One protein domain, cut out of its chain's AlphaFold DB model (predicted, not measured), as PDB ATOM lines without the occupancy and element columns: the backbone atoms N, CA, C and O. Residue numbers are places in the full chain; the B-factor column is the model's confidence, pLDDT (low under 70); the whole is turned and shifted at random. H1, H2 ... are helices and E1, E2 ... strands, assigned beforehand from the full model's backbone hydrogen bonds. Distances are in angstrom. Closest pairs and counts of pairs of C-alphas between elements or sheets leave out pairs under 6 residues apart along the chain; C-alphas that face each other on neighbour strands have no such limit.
ATOM      1  N   PHE A  48     233.956 315.062 204.686       96.00
ATOM      2  CA  PHE A  48     234.902 314.969 205.802       96.00
ATOM      3  C   PHE A  48     235.310 316.351 206.305       96.00
ATOM      4  O   PHE A  48     235.693 317.210 205.510       96.00
ATOM      5  N   LEU A  49     235.270 316.548 207.622       97.12
ATOM      6  CA  LEU A  49     235.710 317.762 208.301       97.12
ATOM      7  C   LEU A  49     237.233 317.749 208.472       97.12
ATOM      8  O   LEU A  49     237.778 317.096 209.362       97.12
ATOM      9  N   VAL A  50     237.912 318.480 207.594       95.56
ATOM     10  CA  VAL A  50     239.378 318.525 207.470       95.56
ATOM     11  C   VAL A  50     240.011 319.734 208.166       95.56
ATOM     12  O   VAL A  50     241.222 319.760 208.364       95.56
ATOM     13  N   GLY A  51     239.198 320.703 208.592       92.25
ATOM     14  CA  GLY A  51     239.623 321.896 209.326       92.25
ATOM     15  C   GLY A  51     238.546 322.404 210.283       92.25
ATOM     16  O   GLY A  51     237.536 321.739 210.516       92.25
ATOM     17  N   LYS A  52     238.747 323.602 210.842       89.31
ATOM     18  CA  LYS A  52     237.723 324.282 211.645       89.31
ATOM     19  C   LYS A  52     236.640 324.794 210.692       89.31
ATOM     20  O   LYS A  52     236.840 325.801 210.028       89.31
ATOM     21  N   ASP A  53     235.539 324.056 210.607       90.88
ATOM     22  CA  ASP A  53     234.407 324.321 209.709       90.88
ATOM     23  C   ASP A  53     234.723 324.165 208.213       90.88
ATOM     24  O   ASP A  53     234.052 324.766 207.377       90.88
ATOM     25  N   GLU A  54     235.713 323.343 207.858       95.94
ATOM     26  CA  GLU A  54     236.047 323.051 206.460       95.94
ATOM     27  C   GLU A  54     235.764 321.591 206.115       95.94
ATOM     28  O   GLU A  54     236.415 320.676 206.618       95.94
ATOM     29  N   LEU A  55     234.792 321.384 205.235       97.00
ATOM     30  CA  LEU A  55     234.381 320.098 204.702       97.00
ATOM     31  C   LEU A  55     234.947 319.880 203.299       97.00
ATOM     32  O   LEU A  55     234.881 320.772 202.449       97.00
ATOM     33  N   VAL A  56     235.388 318.660 203.015       96.44
ATOM     34  CA  VAL A  56     235.689 318.180 201.659       96.44
ATOM     35  C   VAL A  56     234.727 317.058 201.283       96.44
ATOM     36  O   VAL A  56     234.324 316.276 202.136       96.44
ATOM     37  N   LYS A  57     234.340 316.972 200.008       95.44
ATOM     38  CA  LYS A  57     233.533 315.849 199.505       95.44
ATOM     39  C   LYS A  57     234.345 314.559 199.533       95.44
ATOM     40  O   LYS A  57     235.515 314.582 199.159       95.44
ATOM     41  N   ALA A  58     233.693 313.441 199.843       92.75
ATOM     42  CA  ALA A  58     234.291 312.116 199.694       92.75
ATOM     43  C   ALA A  58     234.666 311.819 198.235       92.75
ATOM     44  O   ALA A  58     235.703 311.228 197.941       92.75
ATOM     45  N   LYS A  59     233.876 312.334 197.285       91.12
ATOM     46  CA  LYS A  59     234.223 312.261 195.867       91.12
ATOM     47  C   LYS A  59     235.512 313.040 195.575       91.12
ATOM     48  O   LYS A  59     235.511 314.272 195.580       91.12
ATOM     49  N   GLY A  60     236.560 312.315 195.190       87.44
ATOM     50  CA  GLY A  60     237.857 312.879 194.799       87.44
ATOM     51  C   GLY A  60     238.912 312.843 195.901       87.44
ATOM     52  O   GLY A  60     239.981 313.437 195.733       87.44
ATOM     53  N   VAL A  61     238.625 312.146 196.999       91.38
ATOM     54  CA  VAL A  61     239.584 311.860 198.059       91.38
ATOM     55  C   VAL A  61     239.587 310.364 198.385       91.38
ATOM     56  O   VAL A  61     238.628 309.657 198.096       91.38
ATOM     57  N   GLU A  62     240.677 309.892 198.971       91.50
ATOM     58  CA  GLU A  62     240.872 308.522 199.448       91.50
ATOM     59  C   GLU A  62     241.036 308.540 200.968       91.50
ATOM     60  O   GLU A  62     241.692 309.440 201.499       91.50
ATOM     61  N   ILE A  63     240.467 307.556 201.664       89.38
ATOM     62  CA  ILE A  63     240.750 307.332 203.084       89.38
ATOM     63  C   ILE A  63     241.952 306.396 203.181       89.38
ATOM     64  O   ILE A  63     241.918 305.293 202.644       89.38
ATOM     65  N   ILE A  64     242.985 306.823 203.898       88.06
ATOM     66  CA  ILE A  64     244.178 306.025 204.186       88.06
ATOM     67  C   ILE A  64     244.345 305.871 205.701       88.06
ATOM     68  O   ILE A  64     243.953 306.749 206.471       88.06
ATOM     69  N   THR A  65     244.935 304.756 206.126       84.69
ATOM     70  CA  THR A  65     245.210 304.446 207.537       84.69
ATOM     71  C   THR A  65     246.685 304.129 207.732       84.69
ATOM     72  O   THR A  65     247.270 303.444 206.899       84.69
ATOM     73  N   ASN A  66     247.276 304.552 208.850       74.62
ATOM     74  CA  ASN A  66     248.704 304.349 209.149       74.62
ATOM     75  C   ASN A  66     249.095 302.912 209.557       74.62
ATOM     76  O   ASN A  66     250.176 302.716 210.109       74.62
ATOM     77  N   ASN A  67     248.248 301.902 209.331       62.69
ATOM     78  CA  ASN A  67     248.576 300.532 209.721       62.69
ATOM     79  C   ASN A  67     249.729 299.996 208.855       62.69
ATOM     80  O   ASN A  67     249.536 299.612 207.703       62.69
ATOM     81  N   ASP A  82     245.016 305.789 212.876       84.56
ATOM     82  CA  ASP A  82     244.701 307.167 212.515       84.56
ATOM     83  C   ASP A  82     244.140 307.168 211.093       84.56
ATOM     84  O   ASP A  82     244.787 306.671 210.165       84.56
ATOM     85  N   TYR A  83     242.926 307.684 210.937       86.81
ATOM     86  CA  TYR A  83     242.282 307.828 209.640       86.81
ATOM     87  C   TYR A  83     242.706 309.160 209.042       86.81
ATOM     88  O   TYR A  83     242.645 310.199 209.699       86.81
ATOM     89  N   MET A  84     243.100 309.158 207.777       91.38
ATOM     90  CA  MET A  84     243.454 310.371 207.053       91.38
ATOM     91  C   MET A  84     242.752 310.396 205.704       91.38
ATOM     92  O   MET A  84     242.423 309.359 205.136       91.38
ATOM     93  N   VAL A  85     242.552 311.596 205.174       93.75
ATOM     94  CA  VAL A  85     241.991 311.819 203.846       93.75
ATOM     95  C   VAL A  85     243.073 312.382 202.943       93.75
ATOM     96  O   VAL A  85     243.656 313.417 203.262       93.75
ATOM     97  N   LYS A  86     243.319 311.724 201.809       94.12
ATOM     98  CA  LYS A  86     244.253 312.165 200.769       94.12
ATOM     99  C   LYS A  86     243.492 312.641 199.538       94.12
ATOM    100  O   LYS A  86     242.662 311.921 198.993       94.12
ATOM    101  N   VAL A  87     243.793 313.840 199.055       96.25
ATOM    102  CA  VAL A  87     243.163 314.392 197.848       96.25
ATOM    103  C   VAL A  87     243.738 313.731 196.591       96.25
ATOM    104  O   VAL A  87     244.947 313.775 196.364       96.25
ATOM    105  N   LEU A  88     242.875 313.155 195.749       93.94
ATOM    106  CA  LEU A  88     243.272 312.487 194.500       93.94
ATOM    107  C   LEU A  88     243.110 313.368 193.257       93.94
ATOM    108  O   LEU A  88     243.802 313.171 192.261       93.94
ATOM    109  N   VAL A  89     242.197 314.338 193.300       94.62
ATOM    110  CA  VAL A  89     241.927 315.246 192.176       94.62
ATOM    111  C   VAL A  89     242.872 316.453 192.180       94.62
ATOM    112  O   VAL A  89     243.283 316.874 193.259       94.62
ATOM    113  N   PRO A  90     243.160 317.084 191.019       96.88
ATOM    114  CA  PRO A  90     244.059 318.241 190.932       96.88
ATOM    115  C   PRO A  90     243.744 319.343 191.949       96.88
ATOM    116  O   PRO A  90     244.650 319.884 192.584       96.88
ATOM    117  N   LYS A  91     242.449 319.648 192.117       95.44
ATOM    118  CA  LYS A  91     241.913 320.535 193.152       95.44
ATOM    119  C   LYS A  91     240.525 320.080 193.579       95.44
ATOM    120  O   LYS A  91     239.694 319.751 192.731       95.44
ATOM    121  N   THR A  92     240.247 320.139 194.874       95.31
ATOM    122  CA  THR A  92     238.913 319.930 195.441       95.31
ATOM    123  C   THR A  92     238.474 321.160 196.229       95.31
ATOM    124  O   THR A  92     239.269 321.812 196.907       95.31
ATOM    125  N   ALA A  93     237.202 321.524 196.086       96.56
ATOM    126  CA  ALA A  93     236.631 322.660 196.796       96.56
ATOM    127  C   ALA A  93     236.347 322.294 198.253       96.56
ATOM    128  O   ALA A  93     235.896 321.177 198.521       96.56
ATOM    129  N   THR A  94     236.531 323.254 199.156       96.75
ATOM    130  CA  THR A  94     236.059 323.128 200.534       96.75
ATOM    131  C   THR A  94     234.716 323.830 200.721       96.75
ATOM    132  O   THR A  94     234.308 324.689 199.927       96.75
ATOM    133  N   TYR A  95     233.987 323.412 201.748       95.81
ATOM    134  CA  TYR A  95     232.659 323.912 202.089       95.81
ATOM    135  C   TYR A  95     232.579 324.151 203.591       95.81
ATOM    136  O   TYR A  95     233.272 323.485 204.349       95.81
ATOM    137  N   ASN A  96     231.716 325.055 204.038       95.19
ATOM    138  CA  ASN A  96     231.381 325.147 205.458       95.19
ATOM    139  C   ASN A  96     230.283 324.141 205.854       95.19
ATOM    140  O   ASN A  96     229.688 323.489 204.995       95.19
ATOM    141  N   LEU A  97     229.951 324.069 207.148       92.06
ATOM    142  CA  LEU A  97     228.860 323.229 207.677       92.06
ATOM    143  C   LEU A  97     227.456 323.610 207.160       92.06
ATOM    144  O   LEU A  97     226.507 322.860 207.361       92.06
ATOM    145  N   LYS A  98     227.309 324.751 206.471       92.00
ATOM    146  CA  LYS A  98     226.077 325.147 205.762       92.00
ATOM    147  C   LYS A  98     226.089 324.719 204.291       92.00
ATOM    148  O   LYS A  98     225.172 325.034 203.543       92.00
ATOM    149  N   GLY A  99     227.141 324.047 203.824       91.12
ATOM    150  CA  GLY A  99     227.298 323.641 202.426       91.12
ATOM    151  C   GLY A  99     227.664 324.767 201.469       91.12
ATOM    152  O   GLY A  99     227.685 324.541 200.256       91.12
ATOM    153  N   THR A 100     227.968 325.962 201.978       93.94
ATOM    154  CA  THR A 100     228.478 327.065 201.167       93.94
ATOM    155  C   THR A 100     229.911 326.759 200.761       93.94
ATOM    156  O   THR A 100     230.743 326.431 201.606       93.94
ATOM    157  N   LYS A 101     230.206 326.883 199.467       95.50
ATOM    158  CA  LYS A 101     231.563 326.731 198.939       95.50
ATOM    159  C   LYS A 101     232.465 327.847 199.476       95.50
ATOM    160  O   LYS A 101     232.096 329.017 199.409       95.50
ATOM    161  N   LEU A 102     233.641 327.482 199.974       95.50
ATOM    162  CA  LEU A 102     234.660 328.415 200.447       95.50
ATOM    163  C   LEU A 102     235.593 328.830 199.297       95.50
ATOM    164  O   LEU A 102     235.645 328.186 198.247       95.50
ATOM    165  N   SER A 103     236.329 329.928 199.486       94.31
ATOM    166  CA  SER A 103     237.354 330.376 198.530       94.31
ATOM    167  C   SER A 103     238.590 329.474 198.533       94.31
ATOM    168  O   SER A 103     239.294 329.394 197.525       94.31
ATOM    169  N   HIS A 104     238.849 328.792 199.650       92.75
ATOM    170  CA  HIS A 104     239.953 327.858 199.798       92.75
ATOM    171  C   HIS A 104     239.687 326.539 199.048       92.75
ATOM    172  O   HIS A 104     238.550 326.091 198.886       92.75
ATOM    173  N   THR A 105     240.757 325.911 198.563       96.06
ATOM    174  CA  THR A 105     240.712 324.619 197.870       96.06
ATOM    175  C   THR A 105     241.894 323.776 198.307       96.06
ATOM    176  O   THR A 105     242.988 324.319 198.460       96.06
ATOM    177  N   LEU A 106     241.707 322.461 198.392       96.19
ATOM    178  CA  LEU A 106     242.805 321.530 198.629       96.19
ATOM    179  C   LEU A 106     243.350 321.010 197.299       96.19
ATOM    180  O   LEU A 106     242.582 320.726 196.376       96.19
ATOM    181  N   SER A 107     244.669 320.899 197.203       97.69
ATOM    182  CA  SER A 107     245.364 320.415 196.008       97.69
ATOM    183  C   SER A 107     245.549 318.901 196.059       97.69
ATOM    184  O   SER A 107     245.510 318.294 197.130       97.69
ATOM    185  N   GLN A 108     245.793 318.283 194.905       97.94
ATOM    186  CA  GLN A 108     246.157 316.867 194.834       97.94
ATOM    187  C   GLN A 108     247.335 316.538 195.759       97.94
ATOM    188  O   GLN A 108     248.311 317.284 195.832       97.94
ATOM    189  N   GLY A 109     247.250 315.404 196.450       95.69
ATOM    190  CA  GLY A 109     248.275 314.930 197.375       95.69
ATOM    191  C   GLY A 109     248.205 315.542 198.774       95.69
ATOM    192  O   GLY A 109     248.898 315.047 199.657       95.69
ATOM    193  N   THR A 110     247.364 316.556 199.018       97.00
ATOM    194  CA  THR A 110     247.117 317.048 200.381       97.00
ATOM    195  C   THR A 110     246.539 315.927 201.246       97.00
ATOM    196  O   THR A 110     245.578 315.272 200.839       97.00
ATOM    197  N   VAL A 111     247.119 315.726 202.434       95.44
ATOM    198  CA  VAL A 111     246.672 314.747 203.433       95.44
ATOM    199  C   VAL A 111     246.168 315.485 204.671       95.44
ATOM    200  O   VAL A 111     246.869 316.341 205.210       95.44
ATOM    201  N   CYS A 112     244.965 315.148 205.127       94.62
ATOM    202  CA  CYS A 112     244.338 315.725 206.315       94.62
ATOM    203  C   CYS A 112     244.003 314.617 207.318       94.62
ATOM    204  O   CYS A 112     243.304 313.668 206.965       94.62
ATOM    205  N   SER A 113     244.461 314.738 208.567       93.44
ATOM    206  CA  SER A 113     244.138 313.758 209.613       93.44
ATOM    207  C   SER A 113     242.704 313.937 210.131       93.44
ATOM    208  O   SER A 113     242.265 315.029 210.526       93.44
ATOM    209  N   LEU A 114     241.970 312.830 210.152       89.31
ATOM    210  CA  LEU A 114     240.647 312.703 210.752       89.31
ATOM    211  C   LEU A 114     240.706 312.139 212.177       89.31
ATOM    212  O   LEU A 114     239.685 312.141 212.862       89.31
ATOM    213  N   GLY A 115     241.882 311.776 212.685       88.19
ATOM    214  CA  GLY A 115     242.014 311.180 214.009       88.19
ATOM    215  C   GLY A 115     241.688 309.681 214.012       88.19
ATOM    216  O   GLY A 115     241.358 309.079 212.990       88.19
ATOM    217  N   GLY A 116     241.715 309.083 215.205       84.62
ATOM    218  CA  GLY A 116     241.284 307.699 215.413       84.62
ATOM    219  C   GLY A 116     239.786 307.481 215.164       84.62
ATOM    220  O   GLY A 116     239.025 308.428 214.972       84.62
ATOM    221  N   GLN A 117     239.335 306.227 215.241       81.38
ATOM    222  CA  GLN A 117     237.978 305.790 214.864       81.38
ATOM    223  C   GLN A 117     236.834 306.686 215.379       81.38
ATOM    224  O   GLN A 117     235.950 307.070 214.617       81.38
ATOM    225  N   LYS A 118     236.857 307.067 216.664       85.31
ATOM    226  CA  LYS A 118     235.838 307.960 217.238       85.31
ATOM    227  C   LYS A 118     235.830 309.334 216.555       85.31
ATOM    228  O   LYS A 118     234.773 309.852 216.214       85.31
ATOM    229  N   LYS A 119     237.011 309.918 216.342       88.62
ATOM    230  CA  LYS A 119     237.161 311.223 215.684       88.62
ATOM    231  C   LYS A 119     236.817 311.152 214.201       88.62
ATOM    232  O   LYS A 119     236.216 312.092 213.696       88.62
ATOM    233  N   PHE A 120     237.120 310.036 213.546       87.81
ATOM    234  CA  PHE A 120     236.690 309.766 212.182       87.81
ATOM    235  C   PHE A 120     235.160 309.818 212.056       87.81
ATOM    236  O   PHE A 120     234.652 310.538 211.198       87.81
ATOM    237  N   ALA A 121     234.423 309.153 212.954       87.94
ATOM    238  CA  ALA A 121     232.960 309.218 212.972       87.94
ATOM    239  C   ALA A 121     232.438 310.645 213.243       87.94
ATOM    240  O   ALA A 121     231.566 311.123 212.522       87.94
ATOM    241  N   GLU A 122     233.013 311.363 214.218       91.19
ATOM    242  CA  GLU A 122     232.649 312.761 214.537       91.19
ATOM    243  C   GLU A 122     232.966 313.756 213.400       91.19
ATOM    244  O   GLU A 122     232.337 314.810 213.288       91.19
ATOM    245  N   LYS A 123     233.968 313.455 212.566       94.19
ATOM    246  CA  LYS A 123     234.390 314.285 211.428       94.19
ATOM    247  C   LYS A 123     233.771 313.860 210.099       94.19
ATOM    248  O   LYS A 123     234.054 314.494 209.084       94.19
ATOM    249  N   THR A 124     232.945 312.823 210.080       92.88
ATOM    250  CA  THR A 124     232.257 312.362 208.872       92.88
ATOM    251  C   THR A 124     230.837 312.906 208.871       92.88
ATOM    252  O   THR A 124     230.111 312.739 209.844       92.88
ATOM    253  N   TYR A 125     230.443 313.578 207.793       94.12
ATOM    254  CA  TYR A 125     229.158 314.263 207.677       94.12
ATOM    255  C   TYR A 125     228.399 313.801 206.439       94.12
ATOM    256  O   TYR A 125     228.979 313.634 205.365       94.12
ATOM    257  N   TYR A 126     227.083 313.693 206.581       91.00
ATOM    258  CA  TYR A 126     226.154 313.485 205.482       91.00
ATOM    259  C   TYR A 126     225.421 314.779 205.158       91.00
ATOM    260  O   TYR A 126     224.928 315.466 206.053       91.00
ATOM    261  N   LYS A 127     225.311 315.105 203.872       89.94
ATOM    262  CA  LYS A 127     224.468 316.196 203.394       89.94
ATOM    263  C   LYS A 127     223.037 315.691 203.210       89.94
ATOM    264  O   LYS A 127     222.773 314.859 202.353       89.94
ATOM    265  N   VAL A 128     222.106 316.233 203.989       86.19
ATOM    266  CA  VAL A 128     220.711 315.744 204.066       86.19
ATOM    267  C   VAL A 128     219.694 316.772 203.557       86.19
ATOM    268  O   VAL A 128     218.497 316.519 203.456       86.19
ATOM    269  N   GLY A 129     220.178 317.965 203.212       83.88
ATOM    270  CA  GLY A 129     219.418 319.050 202.607       83.88
ATOM    271  C   GLY A 129     220.358 320.079 201.986       83.88
ATOM    272  O   GLY A 129     221.578 319.935 202.055       83.88
ATOM    273  N   ALA A 130     219.811 321.137 201.381       81.81
ATOM    274  CA  ALA A 130     220.613 322.151 200.683       81.81
ATOM    275  C   ALA A 130     221.727 322.746 201.566       81.81
ATOM    276  O   ALA A 130     222.867 322.858 201.107       81.81
ATOM    277  N   GLU A 131     221.398 323.022 202.830       86.25
ATOM    278  CA  GLU A 131     222.273 323.659 203.821       86.25
ATOM    279  C   GLU A 131     222.354 322.878 205.141       86.25
ATOM    280  O   GLU A 131     222.666 323.438 206.187       86.25
ATOM    281  N   HIS A 132     222.027 321.584 205.107       83.44
ATOM    282  CA  HIS A 132     221.949 320.754 206.305       83.44
ATOM    283  C   HIS A 132     222.933 319.592 206.192       83.44
ATOM    284  O   HIS A 132     222.809 318.753 205.293       83.44
ATOM    285  N   PHE A 133     223.888 319.565 207.118       90.38
ATOM    286  CA  PHE A 133     224.808 318.458 207.337       90.38
ATOM    287  C   PHE A 133     224.540 317.832 208.698       90.38
ATOM    288  O   PHE A 133     224.361 318.555 209.674       90.38
ATOM    289  N   VAL A 134     224.539 316.506 208.746       88.88
ATOM    290  CA  VAL A 134     224.374 315.732 209.978       88.88
ATOM    291  C   VAL A 134     225.629 314.880 210.152       88.88
ATOM    292  O   VAL A 134     226.051 314.240 209.179       88.88
ATOM    293  N   PRO A 135     226.283 314.895 211.326       88.38
ATOM    294  CA  PRO A 135     227.425 314.028 211.567       88.38
ATOM    295  C   PRO A 135     226.976 312.564 211.539       88.38
ATOM    296  O   PRO A 135     225.869 312.230 211.955       88.38
ATOM    297  N   MET A 136     227.852 311.670 211.090       85.62
ATOM    298  CA  MET A 136     227.582 310.230 211.015       85.62
ATOM    299  C   MET A 136     227.123 309.649 212.356       85.62
ATOM    300  O   MET A 136     226.328 308.719 212.386       85.62
TER     301      MET A 136
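What this domain is: This is residues 48 to 67 and 82 to 136 of the 140 residues of a protein of Companilactobacillus bobalius (UniProt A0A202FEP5). This is a small two-sheet sandwich, with the strongly twisted sheet E1 E2 E5 E6 partly face to face with the smaller sheet E3 E4 E7 and the strands of the two sheets crossed. The short helix H1 only grazes both sheets, and beyond it the hairpin of E8 and E9 makes a separate two-stranded piece, joined to the sandwich near the beginning of E1. The printed part has 75 residues, with nine named strands and one named helix in the order E1 E2 E3 E4 E5 E6 E7 H1 E8 E9. The sheets run E1 - E2 - E5 - E6, E3 - E4 - E7 and E8 - E9, all antiparallel, and the class is mostly strand. The whole is compact, with a radius of gyration of the C-alphas of 11.7 A and spans of 36 by 29 by 19 A.

How they stand to each other: The largest sheet holds E1, residues 48 to 51, E2, residues 54 to 57, E5, residues 91 to 95, and E6, residues 101 to 107. Its edge strands are E1 and E6, and from edge to edge the strands' lines turn by 89 degrees. E1 and E2 form a hairpin, with N 48 and O 56 2.8 A apart, within hydrogen-bond range. E2 and E5 are antiparallel at 125 degrees, with N 55 and O 95 2.7 A apart. E5 and E6 form a hairpin, with N 92 and O 106 2.8 A apart. The second sheet holds E3, residues 61 to 65, E4, residues 83 to 87, and E7, residues 111 to 115, with E4 as its inner strand. N 62 and O 86 of E3 and E4 are 2.8 A apart, and N 85 and O 112 of E4 and E7 are 2.8 A apart. These two sheets form a sandwich, two sheets face to face: the facing parts are 10.2 A centre to centre, and the strands of the one stand at 78 degrees to those of the other. The closest C-alphas of E1 and E7 are those of Val 50 and Cys 112, 5.8 A apart. E3 and E6 are apart. H1, residues 117 to 122, only grazes the sheet E3 E4 E7; its closest C-alpha pair with E7 is Phe 120 and Leu 114, 5.1 A. Every O i to N i+4 pair of H1 is within hydrogen-bond range. E8, residues 124 to 129, and E9, residues 132 to 135, form a hairpin, with N 126 and O 134 2.8 A apart. The closest C-alphas of E8 and E1 are those of Thr 124 and Phe 48, 4.8 A apart. E2 and E8 are near each other, with 7 pairs of C-alphas within 10 A.

Where its parts are: E1 begins at C-alpha 48 (234.902, 314.969, 205.802). E6, the longest strand by residues, runs 15.5 A from Lys 101 to Ser 107, and E8 runs 15.8 A from Thr 124 to Gly 129. E4 measures 13.5 A, E3 and E5 13.3 A each, and E7 12.1 A. E2 measures 10.3 A, E9 10.1 A, E1 9.1 A and H1 8.8 A. E7 ends at C-alpha 115 (242.014, 311.180, 214.009), and E9 ends at C-alpha 135 (227.425, 314.028, 211.567).

The domain as a whole: The two C-alphas farthest apart are those of Asn 67 and Ala 130, 36.5 A. Residues 68 to 81 are cut out and not printed, and C-alphas 67 and 82 are 8.2 A apart across the cut, which falls in the link from E3 to E4. The links that are printed whole are tight. The mean pLDDT of the printed part is 91.2, and residue 67 is the one printed residue under 70.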